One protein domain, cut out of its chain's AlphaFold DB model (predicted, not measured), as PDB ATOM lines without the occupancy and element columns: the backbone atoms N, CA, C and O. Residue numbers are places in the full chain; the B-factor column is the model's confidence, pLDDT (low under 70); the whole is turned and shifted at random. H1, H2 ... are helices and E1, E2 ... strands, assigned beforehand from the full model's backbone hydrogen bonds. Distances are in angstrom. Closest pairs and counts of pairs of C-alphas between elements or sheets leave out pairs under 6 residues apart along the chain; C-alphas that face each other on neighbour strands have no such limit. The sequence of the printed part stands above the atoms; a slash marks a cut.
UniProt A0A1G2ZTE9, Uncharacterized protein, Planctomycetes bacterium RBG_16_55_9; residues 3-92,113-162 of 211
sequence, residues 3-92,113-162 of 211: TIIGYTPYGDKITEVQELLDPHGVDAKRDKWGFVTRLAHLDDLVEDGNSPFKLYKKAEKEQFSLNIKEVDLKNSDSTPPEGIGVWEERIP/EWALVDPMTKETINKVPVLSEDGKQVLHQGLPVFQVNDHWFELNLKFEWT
ATOM      1  N   THR A   3     -95.958 -34.646  45.853       92.62
ATOM      2  CA  THR A   3     -96.027 -33.227  46.203       92.62
ATOM      3  C   THR A   3     -96.608 -32.479  45.015       92.62
ATOM      4  O   THR A   3     -96.094 -32.584  43.903       92.62
ATOM      5  N   ILE A   4     -97.699 -31.759  45.248       92.31
ATOM      6  CA  ILE A   4     -98.333 -30.878  44.271       92.31
ATOM      7  C   ILE A   4     -98.095 -29.455  44.745       92.31
ATOM      8  O   ILE A   4     -98.444 -29.102  45.871       92.31
ATOM      9  N   ILE A   5     -97.497 -28.651  43.881       91.25
ATOM     10  CA  ILE A   5     -97.196 -27.251  44.142       91.25
ATOM     11  C   ILE A   5     -98.025 -26.426  43.173       91.25
ATOM     12  O   ILE A   5     -98.097 -26.745  41.986       91.25
ATOM     13  N   GLY A   6     -98.647 -25.372  43.678       88.50
ATOM     14  CA  GLY A   6     -99.406 -24.452  42.850       88.50
ATOM     15  C   GLY A   6     -99.533 -23.088  43.495       88.50
ATOM     16  O   GLY A   6     -99.110 -22.861  44.630       88.50
ATOM     17  N   TYR A   7    -100.144 -22.178  42.754       89.12
ATOM     18  CA  TYR A   7    -100.582 -20.899  43.277       89.12
ATOM     19  C   TYR A   7    -102.035 -20.659  42.901       89.12
ATOM     20  O   TYR A   7    -102.593 -21.326  42.027       89.12
ATOM     21  N   THR A   8    -102.659 -19.731  43.609       87.44
ATOM     22  CA  THR A   8    -104.031 -19.324  43.370       87.44
ATOM     23  C   THR A   8    -104.171 -17.820  43.591       87.44
ATOM     24  O   THR A   8    -103.763 -17.329  44.649       87.44
ATOM     25  N   PRO A   9    -104.776 -17.100  42.627       85.12
ATOM     26  CA  PRO A   9    -105.187 -15.711  42.809       85.12
ATOM     27  C   PRO A   9    -106.539 -15.604  43.541       85.12
ATOM     28  O   PRO A   9    -107.064 -14.516  43.757       85.12
ATOM     29  N   TYR A  10    -107.174 -16.738  43.857       81.94
ATOM     30  CA  TYR A  10    -108.494 -16.776  44.475       81.94
ATOM     31  C   TYR A  10    -108.380 -16.819  45.998       81.94
ATOM     32  O   TYR A  10    -107.905 -17.814  46.547       81.94
ATOM     33  N   GLY A  11    -108.889 -15.773  46.650       80.31
ATOM     34  CA  GLY A  11    -108.969 -15.631  48.104       80.31
ATOM     35  C   GLY A  11    -108.015 -14.562  48.628       80.31
ATOM     36  O   GLY A  11    -106.824 -14.592  48.332       80.31
ATOM     37  N   ASP A  12    -108.533 -13.656  49.457       81.94
ATOM     38  CA  ASP A  12    -107.735 -12.576  50.059       81.94
ATOM     39  C   ASP A  12    -106.986 -13.059  51.312       81.94
ATOM     40  O   ASP A  12    -106.087 -12.392  51.827       81.94
ATOM     41  N   LYS A  13    -107.394 -14.217  51.848       87.56
ATOM     42  CA  LYS A  13    -106.879 -14.798  53.090       87.56
ATOM     43  C   LYS A  13    -106.573 -16.274  52.912       87.56
ATOM     44  O   LYS A  13    -107.334 -17.009  52.284       87.56
ATOM     45  N   ILE A  14    -105.562 -16.739  53.640       88.25
ATOM     46  CA  ILE A  14    -105.188 -18.159  53.722       88.25
ATOM     47  C   ILE A  14    -106.390 -19.061  54.054       88.25
ATOM     48  O   ILE A  14    -106.518 -20.140  53.486       88.25
ATOM     49  N   THR A  15    -107.302 -18.629  54.930       89.88
ATOM     50  CA  THR A  15    -108.493 -19.415  55.302       89.88
ATOM     51  C   THR A  15    -109.473 -19.609  54.147       89.88
ATOM     52  O   THR A  15    -110.102 -20.655  54.052       89.88
ATOM     53  N   GLU A  16    -109.608 -18.615  53.269       90.75
ATOM     54  CA  GLU A  16    -110.481 -18.696  52.092       90.75
ATOM     55  C   GLU A  16    -109.866 -19.619  51.039       90.75
ATOM     56  O   GLU A  16    -110.562 -20.455  50.468       90.75
ATOM     57  N   VAL A  17    -108.544 -19.536  50.858       91.88
ATOM     58  CA  VAL A  17    -107.786 -20.468  50.014       91.88
ATOM     59  C   VAL A  17    -107.892 -21.898  50.546       91.88
ATOM     60  O   VAL A  17    -108.077 -22.837  49.777       91.88
ATOM     61  N   GLN A  18    -107.806 -22.080  51.863       92.81
ATOM     62  CA  GLN A  18    -107.950 -23.390  52.486       92.81
ATOM     63  C   GLN A  18    -109.342 -23.975  52.240       92.81
ATOM     64  O   GLN A  18    -109.435 -25.130  51.838       92.81
ATOM     65  N   GLU A  19    -110.401 -23.184  52.415       93.19
ATOM     66  CA  GLU A  19    -111.773 -23.622  52.138       93.19
ATOM     67  C   GLU A  19    -112.000 -23.888  50.640       93.19
ATOM     68  O   GLU A  19    -112.780 -24.759  50.274       93.19
ATOM     69  N   LEU A  20    -111.296 -23.182  49.751       92.62
ATOM     70  CA  LEU A  20    -111.332 -23.455  48.314       92.62
ATOM     71  C   LEU A  20    -110.664 -24.798  47.968       92.62
ATOM     72  O   LEU A  20    -111.163 -25.555  47.130       92.62
ATOM     73  N   LEU A  21    -109.518 -25.089  48.588       93.62
ATOM     74  CA  LEU A  21    -108.732 -26.289  48.307       93.62
ATOM     75  C   LEU A  21    -109.307 -27.532  48.990       93.62
ATOM     76  O   LEU A  21    -109.415 -28.571  48.339       93.62
ATOM     77  N   ASP A  22    -109.683 -27.442  50.264       93.69
ATOM     78  CA  ASP A  22    -110.233 -28.543  51.058       93.69
ATOM     79  C   ASP A  22    -111.454 -28.109  51.895       93.69
ATOM     80  O   ASP A  22    -111.362 -28.008  53.121       93.69
ATOM     81  N   PRO A  23    -112.603 -27.846  51.246       94.19
ATOM     82  CA  PRO A  23    -113.825 -27.424  51.924       94.19
ATOM     83  C   PRO A  23    -114.348 -28.474  52.908       94.19
ATOM     84  O   PRO A  23    -114.293 -29.686  52.667       94.19
ATOM     85  N   HIS A  24    -114.941 -28.010  54.007       92.19
ATOM     86  CA  HIS A  24    -115.432 -28.888  55.066       92.19
ATOM     87  C   HIS A  24    -116.882 -29.348  54.842       92.19
ATOM     88  O   HIS A  24    -117.770 -28.570  54.502       92.19
ATOM     89  N   GLY A  25    -117.164 -30.630  55.109       92.44
ATOM     90  CA  GLY A  25    -118.537 -31.159  55.142       92.44
ATOM     91  C   GLY A  25    -119.239 -31.218  53.779       92.44
ATOM     92  O   GLY A  25    -120.473 -31.226  53.718       92.44
ATOM     93  N   VAL A  26    -118.475 -31.253  52.686       94.25
ATOM     94  CA  VAL A  26    -119.007 -31.268  51.314       94.25
ATOM     95  C   VAL A  26    -118.916 -32.631  50.626       94.25
ATOM     96  O   VAL A  26    -119.196 -32.709  49.436       94.25
ATOM     97  N   ASP A  27    -118.577 -33.711  51.335       90.06
ATOM     98  CA  ASP A  27    -118.363 -35.036  50.726       90.06
ATOM     99  C   ASP A  27    -119.536 -35.489  49.843       90.06
ATOM    100  O   ASP A  27    -119.331 -35.935  48.724       90.06
ATOM    101  N   ALA A  28    -120.778 -35.259  50.274       92.62
ATOM    102  CA  ALA A  28    -121.971 -35.618  49.499       92.62
ATOM    103  C   ALA A  28    -122.345 -34.618  48.376       92.62
ATOM    104  O   ALA A  28    -123.335 -34.824  47.676       92.62
ATOM    105  N   LYS A  29    -121.618 -33.504  48.223       94.44
ATOM    106  CA  LYS A  29    -121.960 -32.378  47.336       94.44
ATOM    107  C   LYS A  29    -120.853 -32.144  46.311       94.44
ATOM    108  O   LYS A  29    -120.004 -31.271  46.485       94.44
ATOM    109  N   ARG A  30    -120.881 -32.915  45.220       92.94
ATOM    110  CA  ARG A  30    -119.853 -32.900  44.162       92.94
ATOM    111  C   ARG A  30    -119.595 -31.519  43.551       92.94
ATOM    112  O   ARG A  30    -118.463 -31.199  43.198       92.94
ATOM    113  N   ASP A  31    -120.623 -30.683  43.444       94.25
ATOM    114  CA  ASP A  31    -120.531 -29.303  42.952       94.25
ATOM    115  C   ASP A  31    -119.788 -28.359  43.914       94.25
ATOM    116  O   ASP A  31    -119.334 -27.291  43.506       94.25
ATOM    117  N   LYS A  32    -119.646 -28.756  45.181       94.69
ATOM    118  CA  LYS A  32    -118.931 -28.021  46.231       94.69
ATOM    119  C   LYS A  32    -117.552 -28.590  46.535       94.69
ATOM    120  O   LYS A  32    -116.876 -28.070  47.415       94.69
ATOM    121  N   TRP A  33    -117.122 -29.637  45.835       95.56
ATOM    122  CA  TRP A  33    -115.802 -30.208  46.059       95.56
ATOM    123  C   TRP A  33    -114.693 -29.261  45.613       95.56
ATOM    124  O   TRP A  33    -114.619 -28.879  44.436       95.56
ATOM    125  N   GLY A  34    -113.789 -28.984  46.550       93.69
ATOM    126  CA  GLY A  34    -112.494 -28.381  46.279       93.69
ATOM    127  C   GLY A  34    -111.523 -29.377  45.653       93.69
ATOM    128  O   GLY A  34    -111.870 -30.519  45.328       93.69
ATOM    129  N   PHE A  35    -110.281 -28.939  45.478       93.62
ATOM    130  CA  PHE A  35    -109.236 -29.749  44.857       93.62
ATOM    131  C   PHE A  35    -108.925 -31.023  45.657       93.62
ATOM    132  O   PHE A  35    -108.957 -32.122  45.111       93.62
ATOM    133  N   VAL A  36    -108.694 -30.902  46.964       94.00
ATOM    134  CA  VAL A  36    -108.366 -32.028  47.848       94.00
ATOM    135  C   VAL A  36    -109.539 -32.994  47.974       94.00
ATOM    136  O   VAL A  36    -109.341 -34.207  47.943       94.00
ATOM    137  N   THR A  37    -110.766 -32.483  48.085       92.81
ATOM    138  CA  THR A  37    -111.959 -33.333  48.151       92.81
ATOM    139  C   THR A  37    -112.107 -34.158  46.872       92.81
ATOM    140  O   THR A  37    -112.339 -35.357  46.949       92.81
ATOM    141  N   ARG A  38    -111.853 -33.573  45.692       94.12
ATOM    142  CA  ARG A  38    -111.818 -34.318  44.418       94.12
ATOM    143  C   ARG A  38    -110.776 -35.436  44.418       94.12
ATOM    144  O   ARG A  38    -111.064 -36.519  43.927       94.12
ATOM    145  N   LEU A  39    -109.600 -35.206  45.002       93.56
ATOM    146  CA  LEU A  39    -108.571 -36.247  45.145       93.56
ATOM    147  C   LEU A  39    -108.971 -37.361  46.124       93.56
ATOM    148  O   LEU A  39    -108.463 -38.476  46.021       93.56
ATOM    149  N   ALA A  40    -109.854 -37.083  47.084       92.44
ATOM    150  CA  ALA A  40    -110.387 -38.101  47.988       92.44
ATOM    151  C   ALA A  40    -111.453 -38.986  47.319       92.44
ATOM    152  O   ALA A  40    -111.620 -40.134  47.723       92.44
ATOM    153  N   HIS A  41    -112.118 -38.469  46.284       92.88
ATOM    154  CA  HIS A  41    -113.223 -39.113  45.568       92.88
ATOM    155  C   HIS A  41    -112.859 -39.412  44.105       92.88
ATOM    156  O   HIS A  41    -113.656 -39.178  43.199       92.88
ATOM    157  N   LEU A  42    -111.633 -39.891  43.852       91.94
ATOM    158  CA  LEU A  42    -111.163 -40.171  42.486       91.94
ATOM    159  C   LEU A  42    -112.056 -41.176  41.749       91.94
ATOM    160  O   LEU A  42    -112.331 -40.957  40.575       91.94
ATOM    161  N   ASP A  43    -112.554 -42.211  42.432       90.50
ATOM    162  CA  ASP A  43    -113.480 -43.193  41.845       90.50
ATOM    163  C   ASP A  43    -114.732 -42.527  41.258       90.50
ATOM    164  O   ASP A  43    -115.139 -42.849  40.149       90.50
ATOM    165  N   ASP A  44    -115.294 -41.513  41.923       90.56
ATOM    166  CA  ASP A  44    -116.492 -40.813  41.436       90.56
ATOM    167  C   ASP A  44    -116.219 -39.932  40.202       90.56
ATOM    168  O   ASP A  44    -117.149 -39.454  39.533       90.56
ATOM    169  N   LEU A  45    -114.945 -39.636  39.927       87.94
ATOM    170  CA  LEU A  45    -114.515 -38.784  38.823       87.94
ATOM    171  C   LEU A  45    -114.170 -39.569  37.557       87.94
ATOM    172  O   LEU A  45    -114.241 -38.981  36.478       87.94
ATOM    173  N   VAL A  46    -113.816 -40.851  37.669       87.69
ATOM    174  CA  VAL A  46    -113.527 -41.712  36.514       87.69
ATOM    175  C   VAL A  46    -114.830 -42.337  36.007       87.69
ATOM    176  O   VAL A  46    -115.670 -42.764  36.793       87.69
ATOM    177  N   GLU A  47    -115.029 -42.372  34.686       84.25
ATOM    178  CA  GLU A  47    -116.291 -42.821  34.069       84.25
ATOM    179  C   GLU A  47    -116.663 -44.275  34.400       84.25
ATOM    180  O   GLU A  47    -117.847 -44.605  34.467       84.25
ATOM    181  N   ASP A  48    -115.667 -45.135  34.610       87.19
ATOM    182  CA  ASP A  48    -115.845 -46.549  34.950       87.19
ATOM    183  C   ASP A  48    -115.887 -46.817  36.464       87.19
ATOM    184  O   ASP A  48    -116.137 -47.950  36.876       87.19
ATOM    185  N   GLY A  49    -115.672 -45.790  37.293       84.50
ATOM    186  CA  GLY A  49    -115.644 -45.915  38.747       84.50
ATOM    187  C   GLY A  49    -114.488 -46.756  39.292       84.50
ATOM    188  O   GLY A  49    -114.566 -47.187  40.440       84.50
ATOM    189  N   ASN A  50    -113.458 -47.034  38.486       86.19
ATOM    190  CA  ASN A  50    -112.362 -47.924  38.854       86.19
ATOM    191  C   ASN A  50    -111.026 -47.172  38.870       86.19
ATOM    192  O   ASN A  50    -110.105 -47.490  38.112       86.19
ATOM    193  N   SER A  51    -110.904 -46.149  39.723       89.12
ATOM    194  CA  SER A  51    -109.608 -45.503  39.913       89.12
ATOM    195  C   SER A  51    -108.668 -46.495  40.610       89.12
ATOM    196  O   SER A  51    -108.943 -46.938  41.727       89.12
ATOM    197  N   PRO A  52    -107.490 -46.799  40.037       90.50
ATOM    198  CA  PRO A  52    -106.509 -47.653  40.706       90.50
ATOM    199  C   PRO A  52    -105.870 -46.957  41.919       90.50
ATOM    200  O   PRO A  52    -105.069 -47.563  42.631       90.50
ATOM    201  N   PHE A  53    -106.181 -45.676  42.142       91.94
ATOM    202  CA  PHE A  53    -105.610 -44.852  43.196       91.94
ATOM    203  C   PHE A  53    -106.672 -44.354  44.164       91.94
ATOM    204  O   PHE A  53    -107.681 -43.774  43.759       91.94
ATOM    205  N   LYS A  54    -106.361 -44.477  45.455       91.69
ATOM    206  CA  LYS A  54    -107.161 -43.945  46.558       91.69
ATOM    207  C   LYS A  54    -106.309 -43.097  47.488       91.69
ATOM    208  O   LYS A  54    -105.186 -43.475  47.816       91.69
ATOM    209  N   LEU A  55    -106.817 -41.944  47.923       92.12
ATOM    210  CA  LEU A  55    -106.086 -41.073  48.846       92.12
ATOM    211  C   LEU A  55    -105.829 -41.801  50.173       92.12
ATOM    212  O   LEU A  55    -106.757 -42.206  50.877       92.12
ATOM    213  N   TYR A  56    -104.558 -41.961  50.524       93.25
ATOM    214  CA  TYR A  56    -104.143 -42.713  51.698       93.25
ATOM    215  C   TYR A  56    -104.229 -41.837  52.947       93.25
ATOM    216  O   TYR A  56    -103.482 -40.870  53.095       93.25
ATOM    217  N   LYS A  57    -105.134 -42.207  53.862       90.94
ATOM    218  CA  LYS A  57    -105.222 -41.679  55.233       90.94
ATOM    219  C   LYS A  57    -105.138 -40.146  55.336       90.94
ATOM    220  O   LYS A  57    -104.325 -39.608  56.080       90.94
ATOM    221  N   LYS A  58    -106.044 -39.442  54.651       89.19
ATOM    222  CA  LYS A  58    -106.148 -37.966  54.655       89.19
ATOM    223  C   LYS A  58    -106.123 -37.326  56.058       89.19
ATOM    224  O   LYS A  58    -105.604 -36.229  56.221       89.19
ATOM    225  N   ALA A  59    -106.679 -37.994  57.070       88.94
ATOM    226  CA  ALA A  59    -106.726 -37.479  58.441       88.94
ATOM    227  C   ALA A  59    -105.366 -37.514  59.175       88.94
ATOM    228  O   ALA A  59    -105.221 -36.888  60.224       88.94
ATOM    229  N   GLU A  60    -104.370 -38.242  58.658       91.25
ATOM    230  CA  GLU A  60    -103.049 -38.362  59.275       91.25
ATOM    231  C   GLU A  60    -102.075 -37.339  58.676       91.25
ATOM    232  O   GLU A  60    -101.691 -37.437  57.511       91.25
ATOM    233  N   LYS A  61    -101.603 -36.394  59.500       89.12
ATOM    234  CA  LYS A  61    -100.702 -35.303  59.078       89.12
ATOM    235  C   LYS A  61     -99.399 -35.782  58.414       89.12
ATOM    236  O   LYS A  61     -98.825 -35.089  57.582       89.12
ATOM    237  N   GLU A  62     -98.916 -36.966  58.781       89.88
ATOM    238  CA  GLU A  62     -97.713 -37.577  58.192       89.88
ATOM    239  C   GLU A  62     -97.939 -38.113  56.770       89.88
ATOM    240  O   GLU A  62     -96.988 -38.330  56.017       89.88
ATOM    241  N   GLN A  63     -99.195 -38.380  56.418       91.62
ATOM    242  CA  GLN A  63     -99.593 -38.915  55.117       91.62
ATOM    243  C   GLN A  63    -100.181 -37.830  54.220       91.62
ATOM    244  O   GLN A  63    -100.125 -37.968  52.999       91.62
ATOM    245  N   PHE A  64    -100.712 -36.767  54.826       94.12
ATOM    246  CA  PHE A  64    -101.356 -35.648  54.164       94.12
ATOM    247  C   PHE A  64    -101.002 -34.327  54.859       94.12
ATOM    248  O   PHE A  64    -101.256 -34.152  56.050       94.12
ATOM    249  N   SER A  65    -100.469 -33.361  54.115       94.19
ATOM    250  CA  SER A  65    -100.326 -31.986  54.597       94.19
ATOM    251  C   SER A  65    -100.592 -30.983  53.484       94.19
ATOM    252  O   SER A  65    -100.153 -31.163  52.351       94.19
ATOM    253  N   LEU A  66    -101.316 -29.926  53.836       93.88
ATOM    254  CA  LEU A  66    -101.586 -28.781  52.982       93.88
ATOM    255  C   LEU A  66    -100.979 -27.552  53.656       93.88
ATOM    256  O   LEU A  66    -101.432 -27.140  54.723       93.88
ATOM    257  N   ASN A  67     -99.941 -26.995  53.043       92.69
ATOM    258  CA  ASN A  67     -99.308 -25.757  53.473       92.69
ATOM    259  C   ASN A  67     -99.708 -24.655  52.502       92.69
ATOM    260  O   ASN A  67     -99.555 -24.823  51.298       92.69
ATOM    261  N   ILE A  68    -100.203 -23.534  53.014       92.12
ATOM    262  CA  ILE A  68    -100.586 -22.370  52.212       92.12
ATOM    263  C   ILE A  68     -99.843 -21.170  52.779       92.12
ATOM    264  O   ILE A  68     -99.810 -20.987  53.999       92.12
ATOM    265  N   LYS A  69     -99.254 -20.352  51.910       90.50
ATOM    266  CA  LYS A  69     -98.615 -19.094  52.295       90.50
ATOM    267  C   LYS A  69     -98.920 -18.000  51.283       90.50
ATOM    268  O   LYS A  69     -99.272 -18.259  50.136       90.50
ATOM    269  N   GLU A  70     -98.764 -16.767  51.732       88.62
ATOM    270  CA  GLU A  70     -98.786 -15.601  50.856       88.62
ATOM    271  C   GLU A  70     -97.539 -15.602  49.968       88.62
ATOM    272  O   GLU A  70     -96.458 -16.015  50.399       88.62
ATOM    273  N   VAL A  71     -97.675 -15.116  48.737       84.12
ATOM    274  CA  VAL A  71     -96.513 -14.870  47.885       84.12
ATOM    275  C   VAL A  71     -95.797 -13.616  48.382       84.12
ATOM    276  O   VAL A  71     -96.336 -12.512  48.318       84.12
ATOM    277  N   ASP A  72     -94.561 -13.778  48.846       81.38
ATOM    278  CA  ASP A  72     -93.668 -12.661  49.150       81.38
ATOM    279  C   ASP A  72     -92.280 -12.940  48.567       81.38
ATOM    280  O   ASP A  72     -91.533 -13.789  49.049       81.38
ATOM    281  N   LEU A  73     -91.941 -12.207  47.505       76.25
ATOM    282  CA  LEU A  73     -90.673 -12.351  46.785       76.25
ATOM    283  C   LEU A  73     -89.482 -11.748  47.556       76.25
ATOM    284  O   LEU A  73     -88.335 -11.982  47.184       76.25
ATOM    285  N   LYS A  74     -89.729 -10.944  48.599       72.19
ATOM    286  CA  LYS A  74     -88.679 -10.278  49.391       72.19
ATOM    287  C   LYS A  74     -88.329 -11.048  50.658       72.19
ATOM    288  O   LYS A  74     -87.223 -10.894  51.173       72.19
ATOM    289  N   ASN A  75     -89.259 -11.851  51.163       74.12
ATOM    290  CA  ASN A  75     -89.060 -12.675  52.344       74.12
ATOM    291  C   ASN A  75     -88.723 -14.118  51.947       74.12
ATOM    292  O   ASN A  75     -89.546 -14.812  51.350       74.12
ATOM    293  N   SER A  76     -87.542 -14.600  52.340       68.31
ATOM    294  CA  SER A  76     -87.079 -15.963  52.047       68.31
ATOM    295  C   SER A  76     -88.015 -17.054  52.572       68.31
ATOM    296  O   SER A  76     -88.134 -18.104  51.951       68.31
ATOM    297  N   ASP A  77     -88.722 -16.810  53.679       67.81
ATOM    298  CA  ASP A  77     -89.602 -17.811  54.302       67.81
ATOM    299  C   ASP A  77     -90.963 -17.946  53.597       67.81
ATOM    300  O   ASP A  77     -91.709 -18.904  53.836       67.81
ATOM    301  N   SER A  78     -91.300 -16.972  52.751       72.88
ATOM    302  CA  SER A  78     -92.559 -16.881  51.995       72.88
ATOM    303  C   SER A  78     -92.328 -16.792  50.486       72.88
ATOM    304  O   SER A  78     -93.275 -16.613  49.719       72.88
ATOM    305  N   THR A  79     -91.077 -16.987  50.058       76.81
ATOM    306  CA  THR A  79     -90.738 -17.118  48.647       76.81
ATOM    307  C   THR A  79     -91.402 -18.391  48.112       76.81
ATOM    308  O   THR A  79     -91.238 -19.459  48.711       76.81
ATOM    309  N   PRO A  80     -92.183 -18.293  47.024       80.75
ATOM    310  CA  PRO A  80     -92.847 -19.448  46.441       80.75
ATOM    311  C   PRO A  80     -91.811 -20.480  45.966       80.75
ATOM    312  O   PRO A  80     -90.770 -20.094  45.426       80.75
ATOM    313  N   PRO A  81     -92.070 -21.786  46.153       82.88
ATOM    314  CA  PRO A  81     -91.204 -22.838  45.632       82.88
ATOM    315  C   PRO A  81     -91.072 -22.790  44.103       82.88
ATOM    316  O   PRO A  81     -91.926 -22.260  43.384       82.88
ATOM    317  N   GLU A  82     -89.980 -23.371  43.601       82.12
ATOM    318  CA  GLU A  82     -89.727 -23.477  42.164       82.12
ATOM    319  C   GLU A  82     -90.886 -24.191  41.445       82.12
ATOM    320  O   GLU A  82     -91.462 -25.153  41.954       82.12
ATOM    321  N   GLY A  83     -91.224 -23.718  40.242       79.56
ATOM    322  CA  GLY A  83     -92.278 -24.301  39.402       79.56
ATOM    323  C   GLY A  83     -93.633 -23.587  39.444       79.56
ATOM    324  O   GLY A  83     -94.482 -23.890  38.614       79.56
ATOM    325  N   ILE A  84     -93.831 -22.611  40.338       83.31
ATOM    326  CA  ILE A  84     -95.058 -21.787  40.381       83.31
ATOM    327  C   ILE A  84     -95.120 -20.761  39.240       83.31
ATOM    328  O   ILE A  84     -96.199 -20.420  38.765       83.31
ATOM    329  N   GLY A  85     -93.967 -20.277  38.783       83.94
ATOM    330  CA  GLY A  85     -93.880 -19.276  37.728       83.94
ATOM    331  C   GLY A  85     -92.489 -19.203  37.112       83.94
ATOM    332  O   GLY A  85     -91.584 -19.954  37.477       83.94
ATOM    333  N   VAL A  86     -92.328 -18.278  36.169       84.44
ATOM    334  CA  VAL A  86     -91.061 -17.986  35.493       84.44
ATOM    335  C   VAL A  86     -90.551 -16.632  35.973       84.44
ATOM    336  O   VAL A  86     -91.287 -15.647  35.961       84.44
ATOM    337  N   TRP A  87     -89.293 -16.583  36.408       82.69
ATOM    338  CA  TRP A  87     -88.634 -15.330  36.760       82.69
ATOM    339  C   TRP A  87     -88.310 -14.542  35.493       82.69
ATOM    340  O   TRP A  87     -87.508 -14.980  34.668       82.69
ATOM    341  N   GLU A  88     -88.926 -13.374  35.347       83.69
ATOM    342  CA  GLU A  88     -88.683 -12.453  34.241       83.69
ATOM    343  C   GLU A  88     -88.098 -11.142  34.768       83.69
ATOM    344  O   GLU A  88     -88.602 -10.545  35.722       83.69
ATOM    345  N   GLU A  89     -87.036 -10.668  34.121       80.62
ATOM    346  CA  GLU A  89     -86.508  -9.328  34.348       80.62
ATOM    347  C   GLU A  89     -87.456  -8.313  33.699       80.62
ATOM    348  O   GLU A  89     -87.648  -8.300  32.479       80.62
ATOM    349  N   ARG A  90     -88.075  -7.452  34.509       70.12
ATOM    350  CA  ARG A  90     -88.919  -6.360  34.031       70.12
ATOM    351  C   ARG A  90     -88.255  -5.022  34.296       70.12
ATOM    352  O   ARG A  90     -87.810  -4.708  35.395       70.12
ATOM    353  N   ILE A  91     -88.254  -4.191  33.263       65.12
ATOM    354  CA  ILE A  91     -87.938  -2.775  33.398       65.12
ATOM    355  C   ILE A  91     -89.249  -2.080  33.793       65.12
ATOM    356  O   ILE A  91     -90.221  -2.185  33.034       65.12
ATOM    357  N   PRO A  92     -89.322  -1.394  34.947       57.06
ATOM    358  CA  PRO A  92     -90.543  -0.726  35.367       57.06
ATOM    359  C   PRO A  92     -90.993   0.260  34.283       57.06
ATOM    360  O   PRO A  92     -90.268   1.182  33.897       57.06
ATOM    361  N   GLU A 113     -86.110  -4.909  37.712       72.75
ATOM    362  CA  GLU A 113     -86.735  -5.644  38.811       72.75
ATOM    363  C   GLU A 113     -87.075  -7.063  38.337       72.75
ATOM    364  O   GLU A 113     -87.632  -7.251  37.257       72.75
ATOM    365  N   TRP A 114     -86.729  -8.075  39.131       74.88
ATOM    366  CA  TRP A 114     -87.133  -9.454  38.861       74.88
ATOM    367  C   TRP A 114     -88.563  -9.670  39.350       74.88
ATOM    368  O   TRP A 114     -88.861  -9.430  40.518       74.88
ATOM    369  N   ALA A 115     -89.434 -10.143  38.464       81.31
ATOM    370  CA  ALA A 115     -90.819 -10.466  38.777       81.31
ATOM    371  C   ALA A 115     -91.091 -11.946  38.494       81.31
ATOM    372  O   ALA A 115     -90.614 -12.493  37.498       81.31
ATOM    373  N   LEU A 116     -91.885 -12.586  39.351       85.69
ATOM    374  CA  LEU A 116     -92.406 -13.922  39.089       85.69
ATOM    375  C   LEU A 116     -93.665 -13.805  38.225       85.69
ATOM    376  O   LEU A 116     -94.584 -13.052  38.555       85.69
ATOM    377  N   VAL A 117     -93.695 -14.511  37.098       85.00
ATOM    378  CA  VAL A 117     -94.757 -14.398  36.091       85.00
ATOM    379  C   VAL A 117     -95.394 -15.761  35.851       85.00
ATOM    380  O   VAL A 117     -94.687 -16.755  35.676       85.00
ATOM    381  N   ASP A 118     -96.725 -15.809  35.807       83.62
ATOM    382  CA  ASP A 118     -97.440 -17.018  35.403       83.62
ATOM    383  C   ASP A 118     -97.161 -17.317  33.916       83.62
ATOM    384  O   ASP A 118     -97.448 -16.481  33.047       83.62
ATOM    385  N   PRO A 119     -96.625 -18.504  33.572       81.38
ATOM    386  CA  PRO A 119     -96.372 -18.876  32.187       81.38
ATOM    387  C   PRO A 119     -97.628 -18.876  31.302       81.38
ATOM    388  O   PRO A 119     -97.478 -18.637  30.098       81.38
ATOM    389  N   MET A 120     -98.818 -19.116  31.860       80.31
ATOM    390  CA  MET A 120    -100.075 -19.229  31.114       80.31
ATOM    391  C   MET A 120    -100.753 -17.873  30.891       80.31
ATOM    392  O   MET A 120    -101.068 -17.540  29.748       80.31
ATOM    393  N   THR A 121    -100.954 -17.075  31.944       82.75
ATOM    394  CA  THR A 121    -101.669 -15.784  31.854       82.75
ATOM    395  C   THR A 121    -100.762 -14.583  31.601       82.75
ATOM    396  O   THR A 121    -101.236 -13.542  31.150       82.75
ATOM    397  N   LYS A 122     -99.450 -14.713  31.846       81.94
ATOM    398  CA  LYS A 122     -98.469 -13.609  31.831       81.94
ATOM    399  C   LYS A 122     -98.709 -12.536  32.899       81.94
ATOM    400  O   LYS A 122     -98.064 -11.478  32.867       81.94
ATOM    401  N   GLU A 123     -99.592 -12.812  33.853       80.44
ATOM    402  CA  GLU A 123     -99.810 -11.971  35.021       80.44
ATOM    403  C   GLU A 123     -98.637 -12.095  35.997       80.44
ATOM    404  O   GLU A 123     -97.917 -13.097  36.038       80.44
ATOM    405  N   THR A 124     -98.395 -11.025  36.748       80.00
ATOM    406  CA  THR A 124     -97.339 -10.994  37.758       80.00
ATOM    407  C   THR A 124     -97.882 -11.564  39.056       80.00
ATOM    408  O   THR A 124     -98.816 -10.996  39.611       80.00
ATOM    409  N   ILE A 125     -97.258 -12.636  39.536       80.69
ATOM    410  CA  ILE A 125     -97.604 -13.287  40.798       80.69
ATOM    411  C   ILE A 125     -96.909 -12.504  41.916       80.69
ATOM    412  O   ILE A 125     -95.685 -12.598  42.063       80.69
ATOM    413  N   ASN A 126     -97.638 -11.658  42.648       74.56
ATOM    414  CA  ASN A 126     -97.014 -10.758  43.624       74.56
ATOM    415  C   ASN A 126     -97.974 -10.174  44.674       74.56
ATOM    416  O   ASN A 126     -99.181 -10.058  44.485       74.56
ATOM    417  N   LYS A 127     -97.379  -9.683  45.763       72.44
ATOM    418  CA  LYS A 127     -97.986  -8.780  46.740       72.44
ATOM    419  C   LYS A 127     -97.800  -7.330  46.272       72.44
ATOM    420  O   LYS A 127     -96.673  -6.881  46.061       72.44
ATOM    421  N   VAL A 128     -98.886  -6.573  46.108       67.75
ATOM    422  CA  VAL A 128     -98.829  -5.196  45.578       67.75
ATOM    423  C   VAL A 128     -98.830  -4.187  46.731       67.75
ATOM    424  O   VAL A 128     -99.663  -4.292  47.631       67.75
ATOM    425  N   PRO A 129     -97.917  -3.197  46.764       66.44
ATOM    426  CA  PRO A 129     -97.943  -2.164  47.795       66.44
ATOM    427  C   PRO A 129     -99.215  -1.318  47.679       66.44
ATOM    428  O   PRO A 129     -99.548  -0.839  46.596       66.44
ATOM    429  N   VAL A 130     -99.905  -1.094  48.800       75.56
ATOM    430  CA  VAL A 130    -101.070  -0.202  48.822       75.56
ATOM    431  C   VAL A 130    -100.563   1.232  48.711       75.56
ATOM    432  O   VAL A 130     -99.769   1.687  49.539       75.56
ATOM    433  N   LEU A 131    -100.998   1.940  47.671       78.81
ATOM    434  CA  LEU A 131    -100.664   3.345  47.451       78.81
ATOM    435  C   LEU A 131    -101.776   4.240  48.013       78.81
ATOM    436  O   LEU A 131    -102.958   3.938  47.880       78.81
ATOM    437  N   SER A 132    -101.381   5.336  48.657       71.94
ATOM    438  CA  SER A 132    -102.262   6.422  49.093       71.94
ATOM    439  C   SER A 132    -102.747   7.227  47.882       71.94
ATOM    440  O   SER A 132    -102.179   7.109  46.796       71.94
ATOM    441  N   GLU A 133    -103.732   8.108  48.072       74.94
ATOM    442  CA  GLU A 133    -104.246   9.012  47.023       74.94
ATOM    443  C   GLU A 133    -103.136   9.857  46.366       74.94
ATOM    444  O   GLU A 133    -103.195  10.154  45.176       74.94
ATOM    445  N   ASP A 134    -102.061  10.148  47.106       74.88
ATOM    446  CA  ASP A 134    -100.877  10.874  46.624       74.88
ATOM    447  C   ASP A 134     -99.850   9.993  45.874       74.88
ATOM    448  O   ASP A 134     -98.727  10.429  45.611       74.88
ATOM    449  N   GLY A 135    -100.162   8.719  45.612       72.31
ATOM    450  CA  GLY A 135     -99.251   7.750  44.987       72.31
ATOM    451  C   GLY A 135     -98.091   7.288  45.881       72.31
ATOM    452  O   GLY A 135     -97.181   6.603  45.414       72.31
ATOM    453  N   LYS A 136     -98.096   7.649  47.170       74.31
ATOM    454  CA  LYS A 136     -97.095   7.215  48.160       74.31
ATOM    455  C   LYS A 136     -97.528   5.922  48.834       74.31
ATOM    456  O   LYS A 136     -98.700   5.771  49.157       74.31
ATOM    457  N   GLN A 137     -96.589   5.019  49.102       73.62
ATOM    458  CA  GLN A 137     -96.880   3.775  49.814       73.62
ATOM    459  C   GLN A 137     -97.490   4.062  51.193       73.62
ATOM    460  O   GLN A 137     -96.925   4.820  51.985       73.62
ATOM    461  N   VAL A 138     -98.649   3.461  51.467       78.44
ATOM    462  CA  VAL A 138     -99.318   3.570  52.763       78.44
ATOM    463  C   VAL A 138     -98.470   2.848  53.801       78.44
ATOM    464  O   VAL A 138     -98.093   1.689  53.630       78.44
ATOM    465  N   LEU A 139     -98.174   3.551  54.888       79.56
ATOM    466  CA  LEU A 139     -97.446   3.022  56.032       79.56
ATOM    467  C   LEU A 139     -98.424   2.897  57.201       79.56
ATOM    468  O   LEU A 139     -99.066   3.876  57.578       79.56
ATOM    469  N   HIS A 140     -98.513   1.718  57.806       66.00
ATOM    470  CA  HIS A 140     -99.224   1.509  59.061       66.00
ATOM    471  C   HIS A 140     -98.194   1.265  60.160       66.00
ATOM    472  O   HIS A 140     -97.395   0.339  60.069       66.00
ATOM    473  N   GLN A 141     -98.159   2.134  61.174       77.19
ATOM    474  CA  GLN A 141     -97.156   2.082  62.253       77.19
ATOM    475  C   GLN A 141     -95.696   2.101  61.745       77.19
ATOM    476  O   GLN A 141     -94.808   1.499  62.337       77.19
ATOM    477  N   GLY A 142     -95.444   2.795  60.630       71.69
ATOM    478  CA  GLY A 142     -94.118   2.862  60.004       71.69
ATOM    479  C   GLY A 142     -93.743   1.638  59.162       71.69
ATOM    480  O   GLY A 142     -92.660   1.629  58.586       71.69
ATOM    481  N   LEU A 143     -94.629   0.642  59.043       67.19
ATOM    482  CA  LEU A 143     -94.441  -0.519  58.178       67.19
ATOM    483  C   LEU A 143     -95.254  -0.378  56.883       67.19
ATOM    484  O   LEU A 143     -96.408   0.053  56.935       67.19
ATOM    485  N   PRO A 144     -94.680  -0.721  55.718       72.19
ATOM    486  CA  PRO A 144     -95.391  -0.669  54.446       72.19
ATOM    487  C   PRO A 144     -96.580  -1.634  54.434       72.19
ATOM    488  O   PRO A 144     -96.435  -2.816  54.746       72.19
ATOM    489  N   VAL A 145     -97.750  -1.132  54.043       73.75
ATOM    490  CA  VAL A 145     -98.949  -1.948  53.836       73.75
ATOM    491  C   VAL A 145     -98.930  -2.483  52.410       73.75
ATOM    492  O   VAL A 145     -98.725  -1.737  51.449       73.75
ATOM    493  N   PHE A 146     -99.170  -3.780  52.268       74.12
ATOM    494  CA  PHE A 146     -99.319  -4.414  50.969       74.12
ATOM    495  C   PHE A 146    -100.626  -5.199  50.916       74.12
ATOM    496  O   PHE A 146    -101.050  -5.780  51.916       74.12
ATOM    497  N   GLN A 147    -101.224  -5.232  49.733       77.06
ATOM    498  CA  GLN A 147    -102.347  -6.083  49.395       77.06
ATOM    499  C   GLN A 147    -101.809  -7.422  48.887       77.06
ATOM    500  O   GLN A 147    -100.983  -7.471  47.971       77.06
ATOM    501  N   VAL A 148    -102.235  -8.503  49.536       77.25
ATOM    502  CA  VAL A 148    -101.946  -9.872  49.103       77.25
ATOM    503  C   VAL A 148    -102.911 -10.207  47.985       77.25
ATOM    504  O   VAL A 148    -104.113 -10.234  48.222       77.25
ATOM    505  N   ASN A 149    -102.384 -10.434  46.785       77.88
ATOM    506  CA  ASN A 149    -103.197 -10.868  45.653       77.88
ATOM    507  C   ASN A 149    -103.108 -12.382  45.462       77.88
ATOM    508  O   ASN A 149    -104.100 -13.021  45.139       77.88
ATOM    509  N   ASP A 150    -101.924 -12.951  45.702       85.19
ATOM    510  CA  ASP A 150    -101.639 -14.341  45.378       85.19
ATOM    511  C   ASP A 150    -101.174 -15.136  46.594       85.19
ATOM    512  O   ASP A 150    -100.380 -14.677  47.426       85.19
ATOM    513  N   HIS A 151    -101.630 -16.384  46.638       90.56
ATOM    514  CA  HIS A 151    -101.198 -17.381  47.601       90.56
ATOM    515  C   HIS A 151    -100.582 -18.562  46.865       90.56
ATOM    516  O   HIS A 151    -101.080 -18.990  45.825       90.56
ATOM    517  N   TRP A 152     -99.526 -19.130  47.429       91.31
ATOM    518  CA  TRP A 152     -99.008 -20.415  46.988       91.31
ATOM    519  C   TRP A 152     -99.381 -21.513  47.971       91.31
ATOM    520  O   TRP A 152     -99.574 -21.270  49.166       91.31
ATOM    521  N   PHE A 153     -99.488 -22.734  47.462       93.06
ATOM    522  CA  PHE A 153     -99.752 -23.903  48.278       93.06
ATOM    523  C   PHE A 153     -98.859 -25.077  47.890       93.06
ATOM    524  O   PHE A 153     -98.477 -25.261  46.734       93.06
ATOM    525  N   GLU A 154     -98.558 -25.890  48.889       93.38
ATOM    526  CA  GLU A 154     -97.864 -27.158  48.761       93.38
ATOM    527  C   GLU A 154     -98.726 -28.235  49.409       93.38
ATOM    528  O   GLU A 154     -99.031 -28.197  50.605       93.38
ATOM    529  N   LEU A 155     -99.130 -29.198  48.593       94.31
ATOM    530  CA  LEU A 155     -99.942 -30.331  48.983       94.31
ATOM    531  C   LEU A 155     -99.091 -31.596  48.920       94.31
ATOM    532  O   LEU A 155     -98.773 -32.096  47.842       94.31
ATOM    533  N   ASN A 156     -98.756 -32.135  50.085       94.56
ATOM    534  CA  ASN A 156     -98.081 -33.416  50.220       94.56
ATOM    535  C   ASN A 156     -99.106 -34.491  50.548       94.56
ATOM    536  O   ASN A 156     -99.831 -34.375  51.534       94.56
ATOM    537  N   LEU A 157     -99.148 -35.551  49.747       95.44
ATOM    538  CA  LEU A 157    -100.078 -36.653  49.950       95.44
ATOM    539  C   LEU A 157     -99.519 -37.992  49.469       95.44
ATOM    540  O   LEU A 157     -98.484 -38.082  48.797       95.44
ATOM    541  N   LYS A 158    -100.220 -39.070  49.814       94.56
ATOM    542  CA  LYS A 158     -99.943 -40.417  49.315       94.56
ATOM    543  C   LYS A 158    -101.205 -41.025  48.732       94.56
ATOM    544  O   LYS A 158    -102.297 -40.806  49.246       94.56
ATOM    545  N   PHE A 159    -101.021 -41.825  47.692       93.19
ATOM    546  CA  PHE A 159    -102.063 -42.680  47.150       93.19
ATOM    547  C   PHE A 159    -101.738 -44.134  47.471       93.19
ATOM    548  O   PHE A 159    -100.585 -44.560  47.384       93.19
ATOM    549  N   GLU A 160    -102.766 -44.874  47.856       91.88
ATOM    550  CA  GLU A 160    -102.771 -46.325  47.847       91.88
ATOM    551  C   GLU A 160    -103.079 -46.789  46.424       91.88
ATOM    552  O   GLU A 160    -104.008 -46.278  45.797       91.88
ATOM    553  N   TRP A 161    -102.277 -47.726  45.918       91.31
ATOM    554  CA  TRP A 161    -102.512 -48.369  44.632       91.31
ATOM    555  C   TRP A 161    -103.177 -49.721  44.884       91.31
ATOM    556  O   TRP A 161    -102.523 -50.663  45.329       91.31
ATOM    557  N   THR A 162    -104.486 -49.790  44.648       83.62
ATOM    558  CA  THR A 162    -105.337 -50.937  45.012       83.62
ATOM    559  C   THR A 162    -105.040 -52.185  44.181       83.62
ATOM    560  O   THR A 162    -105.123 -53.298  44.692       83.62
TER     561      THR A 162
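What this domain is: This is residues 3 to 92 and 113 to 162 of the 211 residues of an uncharacterized protein of Planctomycetes bacterium RBG_16_55_9 (UniProt A0A1G2ZTE9). A long, loose model: E7, E8 and E9 follow one another as a nearly continuous line along the longest axis, and E8 is the middle strand of a three-stranded sheet with E1 and E3, with H1 over one face. Towards one end E9 pairs with E2, with the short helices H2 and H3 near E2; towards the other E7 forms a hairpin with E6, whose long loop, residues 130 to 145, makes that tip, while the ribbon E4 and E5 lies off to one side. The printed part has 140 residues, with three named helices and nine named strands in the order E1 H1 H2 H3 E2 E3 E4 E5 E6 E7 E8 E9; the class is mixed, helices and strands, with under half of the residues in named elements. The sheet order is E1, E8, E3, antiparallel, and the three pairs E2 and E9, E4 and E5, E6 and E7 are antiparallel too. The whole is loose, with a radius of gyration of the C-alphas of 18.5 A, and elongated, spanning 59 by 30 by 28 A.

Where its parts are: E1, residues 3 to 8, begins at C-alpha 3 (-96.027, -33.227, 46.203) and is 16.3 A long. H1 is residues 14 to 21, 10.4 A; H2 is residues 35 to 40 and H3 residues 42 to 45. E2 is residues 53 to 55, and E3, residues 65 to 70, is 16.9 A long. E4 is residues 86 to 90, E5 residues 113 to 117, E6 residues 127 to 129 and E7 residues 146 to 148. E8, residues 151 to 157, is 19.4 A long; E9, residues 159 to 161, ends at C-alpha 161 (-102.512, -48.369, 44.632).

How they stand to each other: E8 is the inner strand: N 4 and O 155 of E1 and E8 are 2.8 A apart, and N 67 and O 154 of E3 and E8 2.9 A, both within hydrogen-bond range. H1 is on this sheet at a height of 9.0 A, slantwise to E8 at 51 degrees on the local plane. H1 and H2 touch at a steep tilt of 49 degrees, the same way; their closest C-alphas, Leu 21 and Phe 35, are 4.9 A apart. The closest C-alphas of H2 and E2, Ala 40 and Leu 55, are 5.3 A apart. N 54 and O 160 of E2 and E9 are 3.0 A apart, N 88 and O 115 of E4 and E5 2.9 A, and N 128 and O 147 of the hairpin E6 and E7 2.9 A, within hydrogen-bond range. In H1 and H2 every O i to N i+4 pair is within hydrogen-bond range; H3 is too short for one.

The domain as a whole: The farthest C-alphas, Asp 134 and Thr 162, are 62.0 A apart. Residues 93 to 112 are not printed, and C-alphas 92 and 113 are 7.1 A apart across this cut. The links H1 to H2, E3 to E4 and E6 to E7 are long. Residues 76 to 77, 91 to 92, 128 to 129, 140 and 143 are under 70 in pLDDT.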